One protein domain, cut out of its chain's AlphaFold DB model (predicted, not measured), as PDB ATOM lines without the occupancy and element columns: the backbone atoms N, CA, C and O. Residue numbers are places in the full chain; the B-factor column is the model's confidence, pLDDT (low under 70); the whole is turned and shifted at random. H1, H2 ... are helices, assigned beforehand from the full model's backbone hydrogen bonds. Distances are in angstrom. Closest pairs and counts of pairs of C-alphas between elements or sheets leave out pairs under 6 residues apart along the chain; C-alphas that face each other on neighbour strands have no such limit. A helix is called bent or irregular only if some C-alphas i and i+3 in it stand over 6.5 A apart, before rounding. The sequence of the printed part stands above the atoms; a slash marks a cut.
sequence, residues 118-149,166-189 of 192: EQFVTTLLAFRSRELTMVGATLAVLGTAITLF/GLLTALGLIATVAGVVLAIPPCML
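AT A GLANCE: This is residues 118 to 149 and 166 to 189 of the 192 residues of an uncharacterized protein of Natrinema sp. (strain J7-2) (UniProt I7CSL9). Two long helical rods, H1b and H2, run side by side in opposite directions with an open gap between them, making a loose, flat frame. At one end of this frame, H1a turns off from H1b at a bend and the short H3 follows H2. The printed part has 56 residues with three named helices, in the order H1, H2, H3 along the chain, and no named strand; the class is all helix. The whole is loose, with a radius of gyration of the C-alphas of 13.9 A, and spans 40 by 25 by 13 A.

IN THESE COORDINATES: H1, residues 118 to 148, was assigned as one helix by its hydrogen bonds but is bent: C-alphas 127 and 130 are 7.1 A apart. Its arm H1b, residues 130 to 148, is 26.3 A long. Its arm H1a, residues 118 to 127, is 14.2 A long and begins with C-alpha 118 at (137.757, 76.162, 83.653). H2, residues 166 to 183, is 25.3 A long and begins with C-alpha 166 at (116.551, 100.336, 65.779). H3, residues 186 to 189, ends with C-alpha 189 at (124.628, 84.354, 90.545).

HOW THE PARTS SIT: H1b and H1a are about perpendicular, at 76 degrees. H1b and H2 are apart, with no C-alpha of the one within 8 A of the other. H3 is apart from H2, though a tight link of 2 residues joins them. H1a is apart from H2 and H3, and H1b is apart from H3. Each O i to N i+4 pair is within hydrogen-bond range in H1a and H2, and 14 of 15 are in H1b; H3 is too short for such a pair.

THE WHOLE: The C-alphas of Gln 119 and Phe 149, the two farthest apart, are 41.2 A apart. Residues 150 to 165 are not printed, and C-alphas 149 and 166 are 16.8 A apart across the cut. Residues 118 to 138 and 182 to 188 stand free. The mean pLDDT of the printed part is 75.0; residues 124 to 125, 127 to 130, 149 and 185 to 189 are under 70.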
ATOM      1  N   GLU A 118     137.309  76.608  84.971       80.94
ATOM      2  CA  GLU A 118     137.757  76.162  83.653       80.94
ATOM      3  C   GLU A 118     137.304  74.731  83.373       80.94
ATOM      4  O   GLU A 118     136.785  74.439  82.289       80.94
ATOM      5  N   GLN A 119     137.405  73.839  84.360       82.50
ATOM      6  CA  GLN A 119     136.967  72.454  84.206       82.50
ATOM      7  C   GLN A 119     135.440  72.329  84.099       82.50
ATOM      8  O   GLN A 119     134.921  71.512  83.332       82.50
ATOM      9  N   PHE A 120     134.695  73.172  84.810       78.31
ATOM     10  CA  PHE A 120     133.241  73.231  84.705       78.31
ATOM     11  C   PHE A 120     132.786  73.779  83.346       78.31
ATOM     12  O   PHE A 120     131.913  73.185  82.711       78.31
ATOM     13  N   VAL A 121     133.404  74.858  82.857       77.38
ATOM     14  CA  VAL A 121     133.087  75.460  81.553       77.38
ATOM     15  C   VAL A 121     133.462  74.521  80.412       77.38
ATOM     16  O   VAL A 121     132.663  74.339  79.497       77.38
ATOM     17  N   THR A 122     134.616  73.859  80.470       77.69
ATOM     18  CA  THR A 122     135.009  72.861  79.460       77.69
ATOM     19  C   THR A 122     134.102  71.633  79.484       77.69
ATOM     20  O   THR A 122     133.736  71.139  78.420       77.69
ATOM     21  N   THR A 123     133.648  71.183  80.657       70.56
ATOM     22  CA  THR A 123     132.678  70.078  80.775       70.56
ATOM     23  C   THR A 123     131.293  70.486  80.260       70.56
ATOM     24  O   THR A 123     130.657  69.727  79.525       70.56
ATOM     25  N   LEU A 124     130.832  71.701  80.568       66.62
ATOM     26  CA  LEU A 124     129.584  72.245  80.030       66.62
ATOM     27  C   LEU A 124     129.654  72.444  78.518       66.62
ATOM     28  O   LEU A 124     128.709  72.075  77.827       66.62
ATOM     29  N   LEU A 125     130.757  72.972  77.988       67.00
ATOM     30  CA  LEU A 125     130.984  73.108  76.550       67.00
ATOM     31  C   LEU A 125     131.077  71.740  75.873       67.00
ATOM     32  O   LEU A 125     130.530  71.573  74.788       67.00
ATOM     33  N   ALA A 126     131.693  70.742  76.510       72.06
ATOM     34  CA  ALA A 126     131.793  69.392  75.965       72.06
ATOM     35  C   ALA A 126     130.414  68.729  75.825       72.06
ATOM     36  O   ALA A 126     130.097  68.208  74.752       72.06
ATOM     37  N   PHE A 127     129.563  68.807  76.856       63.38
ATOM     38  CA  PHE A 127     128.211  68.234  76.824       63.38
ATOM     39  C   PHE A 127     127.222  69.058  75.999       63.38
ATOM     40  O   PHE A 127     126.431  68.489  75.246       63.38
ATOM     41  N   ARG A 128     127.282  70.390  76.080       58.47
ATOM     42  CA  ARG A 128     126.397  71.266  75.308       58.47
ATOM     43  C   ARG A 128     126.865  71.501  73.879       58.47
ATOM     44  O   ARG A 128     126.077  72.040  73.117       58.47
ATOM     45  N   SER A 129     128.067  71.094  73.465       59.44
ATOM     46  CA  SER A 129     128.560  71.355  72.100       59.44
ATOM     47  C   SER A 129     127.585  70.891  71.018       59.44
ATOM     48  O   SER A 129     127.400  71.613  70.049       59.44
ATOM     49  N   ARG A 130     126.891  69.757  71.178       68.56
ATOM     50  CA  ARG A 130     125.899  69.288  70.189       68.56
ATOM     51  C   ARG A 130     124.563  70.037  70.220       68.56
ATOM     52  O   ARG A 130     123.996  70.272  69.161       68.56
ATOM     53  N   GLU A 131     124.067  70.432  71.387       73.75
ATOM     54  CA  GLU A 131     122.792  71.163  71.496       73.75
ATOM     55  C   GLU A 131     122.963  72.665  71.241       73.75
ATOM     56  O   GLU A 131     122.181  73.257  70.502       73.75
ATOM     57  N   LEU A 132     124.027  73.285  71.766       75.19
ATOM     58  CA  LEU A 132     124.349  74.692  71.518       75.19
ATOM     59  C   LEU A 132     124.750  74.946  70.071       75.19
ATOM     60  O   LEU A 132     124.410  76.003  69.554       75.19
ATOM     61  N   THR A 133     125.435  74.019  69.395       77.69
ATOM     62  CA  THR A 133     125.698  74.204  67.957       77.69
ATOM     63  C   THR A 133     124.411  74.151  67.146       77.69
ATOM     64  O   THR A 133     124.271  74.938  66.218       77.69
ATOM     65  N   MET A 134     123.438  73.312  67.518       82.56
ATOM     66  CA  MET A 134     122.132  73.277  66.854       82.56
ATOM     67  C   MET A 134     121.323  74.556  67.115       82.56
ATOM     68  O   MET A 134     120.815  75.166  66.174       82.56
ATOM     69  N   VAL A 135     121.239  75.008  68.370       78.56
ATOM     70  CA  VAL A 135     120.539  76.255  68.738       78.56
ATOM     71  C   VAL A 135     121.233  77.472  68.125       78.56
ATOM     72  O   VAL A 135     120.574  78.327  67.540       78.56
ATOM     73  N   GLY A 136     122.564  77.521  68.185       78.75
ATOM     74  CA  GLY A 136     123.381  78.567  67.581       78.75
ATOM     75  C   GLY A 136     123.238  78.607  66.062       78.75
ATOM     76  O   GLY A 136     123.046  79.682  65.506       78.75
ATOM     77  N   ALA A 137     123.234  77.452  65.391       76.44
ATOM     78  CA  ALA A 137     122.969  77.374  63.956       76.44
ATOM     79  C   ALA A 137     121.556  77.863  63.615       76.44
ATOM     80  O   ALA A 137     121.381  78.596  62.648       76.44
ATOM     81  N   THR A 138     120.555  77.522  64.430       79.94
ATOM     82  CA  THR A 138     119.169  77.966  64.217       79.94
ATOM     83  C   THR A 138     119.037  79.480  64.391       79.94
ATOM     84  O   THR A 138     118.424  80.142  63.557       79.94
ATOM     85  N   LEU A 139     119.665  80.050  65.425       78.00
ATOM     86  CA  LEU A 139     119.715  81.498  65.646       78.00
ATOM     87  C   LEU A 139     120.485  82.223  64.541       78.00
ATOM     88  O   LEU A 139     120.038  83.268  64.079       78.00
ATOM     89  N   ALA A 140     121.606  81.664  64.084       78.12
ATOM     90  CA  ALA A 140     122.378  82.221  62.981       78.12
ATOM     91  C   ALA A 140     121.566  82.217  61.681       78.12
ATOM     92  O   ALA A 140     121.513  83.237  61.002       78.12
ATOM     93  N   VAL A 141     120.882  81.114  61.355       83.75
ATOM     94  CA  VAL A 141     119.990  81.033  60.186       83.75
ATOM     95  C   VAL A 141     118.849  82.038  60.306       83.75
ATOM     96  O   VAL A 141     118.573  82.738  59.338       83.75
ATOM     97  N   LEU A 142     118.227  82.166  61.481       81.19
ATOM     98  CA  LEU A 142     117.143  83.122  61.708       81.19
ATOM     99  C   LEU A 142     117.622  84.571  61.559       81.19
ATOM    100  O   LEU A 142     116.995  85.354  60.854       81.19
ATOM    101  N   GLY A 143     118.763  84.916  62.159       80.25
ATOM    102  CA  GLY A 143     119.374  86.237  62.020       80.25
ATOM    103  C   GLY A 143     119.764  86.538  60.575       80.25
ATOM    104  O   GLY A 143     119.458  87.611  60.068       80.25
ATOM    105  N   THR A 144     120.360  85.566  59.881       76.25
ATOM    106  CA  THR A 144     120.741  85.705  58.469       76.25
ATOM    107  C   THR A 144     119.512  85.827  57.567       76.25
ATOM    108  O   THR A 144     119.532  86.588  56.610       76.25
ATOM    109  N   ALA A 145     118.418  85.124  57.866       77.12
ATOM    110  CA  ALA A 145     117.165  85.254  57.128       77.12
ATOM    111  C   ALA A 145     116.567  86.660  57.283       77.12
ATOM    112  O   ALA A 145     116.134  87.243  56.295       77.12
ATOM    113  N   ILE A 146     116.604  87.226  58.493       75.50
ATOM    114  CA  ILE A 146     116.139  88.594  58.764       75.50
ATOM    115  C   ILE A 146     117.004  89.633  58.031       75.50
ATOM    116  O   ILE A 146     116.471  90.617  57.526       75.50
ATOM    117  N   THR A 147     118.323  89.428  57.944       73.12
ATOM    118  CA  THR A 147     119.232  90.379  57.279       73.12
ATOM    119  C   THR A 147     119.273  90.235  55.757       73.12
ATOM    120  O   THR A 147     119.405  91.246  55.071       73.12
ATOM    121  N   LEU A 148     119.168  89.013  55.214       71.06
ATOM    122  CA  LEU A 148     119.183  88.741  53.767       71.06
ATOM    123  C   LEU A 148     117.832  88.961  53.095       71.06
ATOM    124  O   LEU A 148     117.799  89.245  51.900       71.06
ATOM    125  N   PHE A 149     116.734  88.833  53.836       67.56
ATOM    126  CA  PHE A 149     115.399  89.143  53.342       67.56
ATOM    127  C   PHE A 149     114.831  90.344  54.094       67.56
ATOM    128  O   PHE A 149     113.871  90.191  54.855       67.56
ATOM    129  N   GLY A 166     116.075 100.202  64.405       73.19
ATOM    130  CA  GLY A 166     116.551 100.336  65.779       73.19
ATOM    131  C   GLY A 166     115.818  99.460  66.804       73.19
ATOM    132  O   GLY A 166     116.474  98.862  67.650       73.19
ATOM    133  N   LEU A 167     114.492  99.315  66.724       74.25
ATOM    134  CA  LEU A 167     113.692  98.504  67.651       74.25
ATOM    135  C   LEU A 167     113.899  97.005  67.417       74.25
ATOM    136  O   LEU A 167     114.019  96.247  68.376       74.25
ATOM    137  N   LEU A 168     114.039  96.581  66.157       73.50
ATOM    138  CA  LEU A 168     114.405  95.201  65.825       73.50
ATOM    139  C   LEU A 168     115.812  94.862  66.345       73.50
ATOM    140  O   LEU A 168     116.021  93.815  66.956       73.50
ATOM    141  N   THR A 169     116.759  95.784  66.159       79.50
ATOM    142  CA  THR A 169     118.135  95.642  66.656       79.50
ATOM    143  C   THR A 169     118.166  95.607  68.185       79.50
ATOM    144  O   THR A 169     118.833  94.755  68.769       79.50
ATOM    145  N   ALA A 170     117.398  96.476  68.847       75.81
ATOM    146  CA  ALA A 170     117.280  96.512  70.301       75.81
ATOM    147  C   ALA A 170     116.656  95.223  70.855       75.81
ATOM    148  O   ALA A 170     117.187  94.656  71.805       75.81
ATOM    149  N   LEU A 171     115.584  94.713  70.239       77.50
ATOM    150  CA  LEU A 171     114.964  93.445  70.632       77.50
ATOM    151  C   LEU A 171     115.918  92.263  70.439       77.50
ATOM    152  O   LEU A 171     116.018  91.415  71.324       77.50
ATOM    153  N   GLY A 172     116.657  92.226  69.329       84.25
ATOM    154  CA  GLY A 172     117.689  91.216  69.098       84.25
ATOM    155  C   GLY A 172     118.790  91.265  70.158       84.25
ATOM    156  O   GLY A 172     119.185  90.230  70.698       84.25
ATOM    157  N   LEU A 173     119.246  92.465  70.521       79.38
ATOM    158  CA  LEU A 173     120.275  92.654  71.540       79.38
ATOM    159  C   LEU A 173     119.771  92.244  72.930       79.38
ATOM    160  O   LEU A 173     120.456  91.491  73.618       79.38
ATOM    161  N   ILE A 174     118.552  92.639  73.309       79.69
ATOM    162  CA  ILE A 174     117.910  92.225  74.567       79.69
ATOM    163  C   ILE A 174     117.763  90.703  74.620       79.69
ATOM    164  O   ILE A 174     118.119  90.097  75.627       79.69
ATOM    165  N   ALA A 175     117.289  90.070  73.545       79.31
ATOM    166  CA  ALA A 175     117.151  88.618  73.480       79.31
ATOM    167  C   ALA A 175     118.506  87.907  73.620       79.31
ATOM    168  O   ALA A 175     118.608  86.898  74.318       79.31
ATOM    169  N   THR A 176     119.558  88.461  73.014       83.44
ATOM    170  CA  THR A 176     120.922  87.923  73.117       83.44
ATOM    171  C   THR A 176     121.451  88.045  74.544       83.44
ATOM    172  O   THR A 176     121.916  87.059  75.111       83.44
ATOM    173  N   VAL A 177     121.325  89.224  75.162       83.31
ATOM    174  CA  VAL A 177     121.739  89.461  76.553       83.31
ATOM    175  C   VAL A 177     120.950  88.571  77.510       83.31
ATOM    176  O   VAL A 177     121.546  87.926  78.367       83.31
ATOM    177  N   ALA A 178     119.634  88.458  77.335       74.31
ATOM    178  CA  ALA A 178     118.793  87.572  78.135       74.31
ATOM    179  C   ALA A 178     119.208  86.103  77.979       74.31
ATOM    180  O   ALA A 178     119.285  85.386  78.972       74.31
ATOM    181  N   GLY A 179     119.538  85.662  76.762       77.81
ATOM    182  CA  GLY A 179     120.068  84.323  76.509       77.81
ATOM    183  C   GLY A 179     121.400  84.073  77.217       77.81
ATOM    184  O   GLY A 179     121.586  83.010  77.804       77.81
ATOM    185  N   VAL A 180     122.301  85.059  77.222       82.56
ATOM    186  CA  VAL A 180     123.584  84.981  77.939       82.56
ATOM    187  C   VAL A 180     123.362  84.923  79.449       82.56
ATOM    188  O   VAL A 180     123.918  84.044  80.099       82.56
ATOM    189  N   VAL A 181     122.514  85.791  80.004       78.00
ATOM    190  CA  VAL A 181     122.203  85.813  81.444       78.00
ATOM    191  C   VAL A 181     121.528  84.514  81.880       78.00
ATOM    192  O   VAL A 181     121.896  83.948  82.903       78.00
ATOM    193  N   LEU A 182     120.589  83.992  81.090       74.81
ATOM    194  CA  LEU A 182     119.910  82.729  81.382       74.81
ATOM    195  C   LEU A 182     120.841  81.513  81.230       74.81
ATOM    196  O   LEU A 182     120.622  80.474  81.852       74.81
ATOM    197  N   ALA A 183     121.883  81.623  80.402       73.44
ATOM    198  CA  ALA A 183     122.904  80.591  80.280       73.44
ATOM    199  C   ALA A 183     123.848  80.542  81.491       73.44
ATOM    200  O   ALA A 183     124.487  79.505  81.691       73.44
ATOM    201  N   ILE A 184     123.912  81.604  82.307       74.19
ATOM    202  CA  ILE A 184     124.645  81.604  83.574       74.19
ATOM    203  C   ILE A 184     123.879  80.709  84.559       74.19
ATOM    204  O   ILE A 184     122.714  80.977  84.861       74.19
ATOM    205  N   PRO A 185     124.495  79.631  85.076       69.69
ATOM    206  CA  PRO A 185     123.844  78.776  86.054       69.69
ATOM    207  C   PRO A 185     123.453  79.604  87.286       69.69
ATOM    208  O   PRO A 185     124.298  80.344  87.797       69.69
ATOM    209  N   PRO A 186     122.234  79.450  87.833       66.75
ATOM    210  CA  PRO A 186     121.788  80.200  89.013       66.75
ATOM    211  C   PRO A 186     122.704  79.991  90.230       66.75
ATOM    212  O   PRO A 186     122.770  80.835  91.116       66.75
ATOM    213  N   CYS A 187     123.477  78.902  90.237       62.31
ATOM    214  CA  CYS A 187     124.505  78.608  91.230       62.31
ATOM    215  C   CYS A 187     125.638  79.653  91.263       62.31
ATOM    216  O   CYS A 187     126.241  79.836  92.314       62.31
ATOM    217  N   MET A 188     125.936  80.322  90.141       65.50
ATOM    218  CA  MET A 188     126.991  81.341  90.052       65.50
ATOM    219  C   MET A 188     126.502  82.764  90.347       65.50
ATOM    220  O   MET A 188     127.313  83.620  90.682       65.50
ATOM    221  N   LEU A 189     125.195  83.028  90.262       67.06
ATOM    222  CA  LEU A 189     124.628  84.354  90.545       67.06
ATOM    223  C   LEU A 189     124.500  84.654  92.046       67.06
ATOM    224  O   LEU A 189     124.345  85.808  92.408       67.06
TER     225      LEU A 189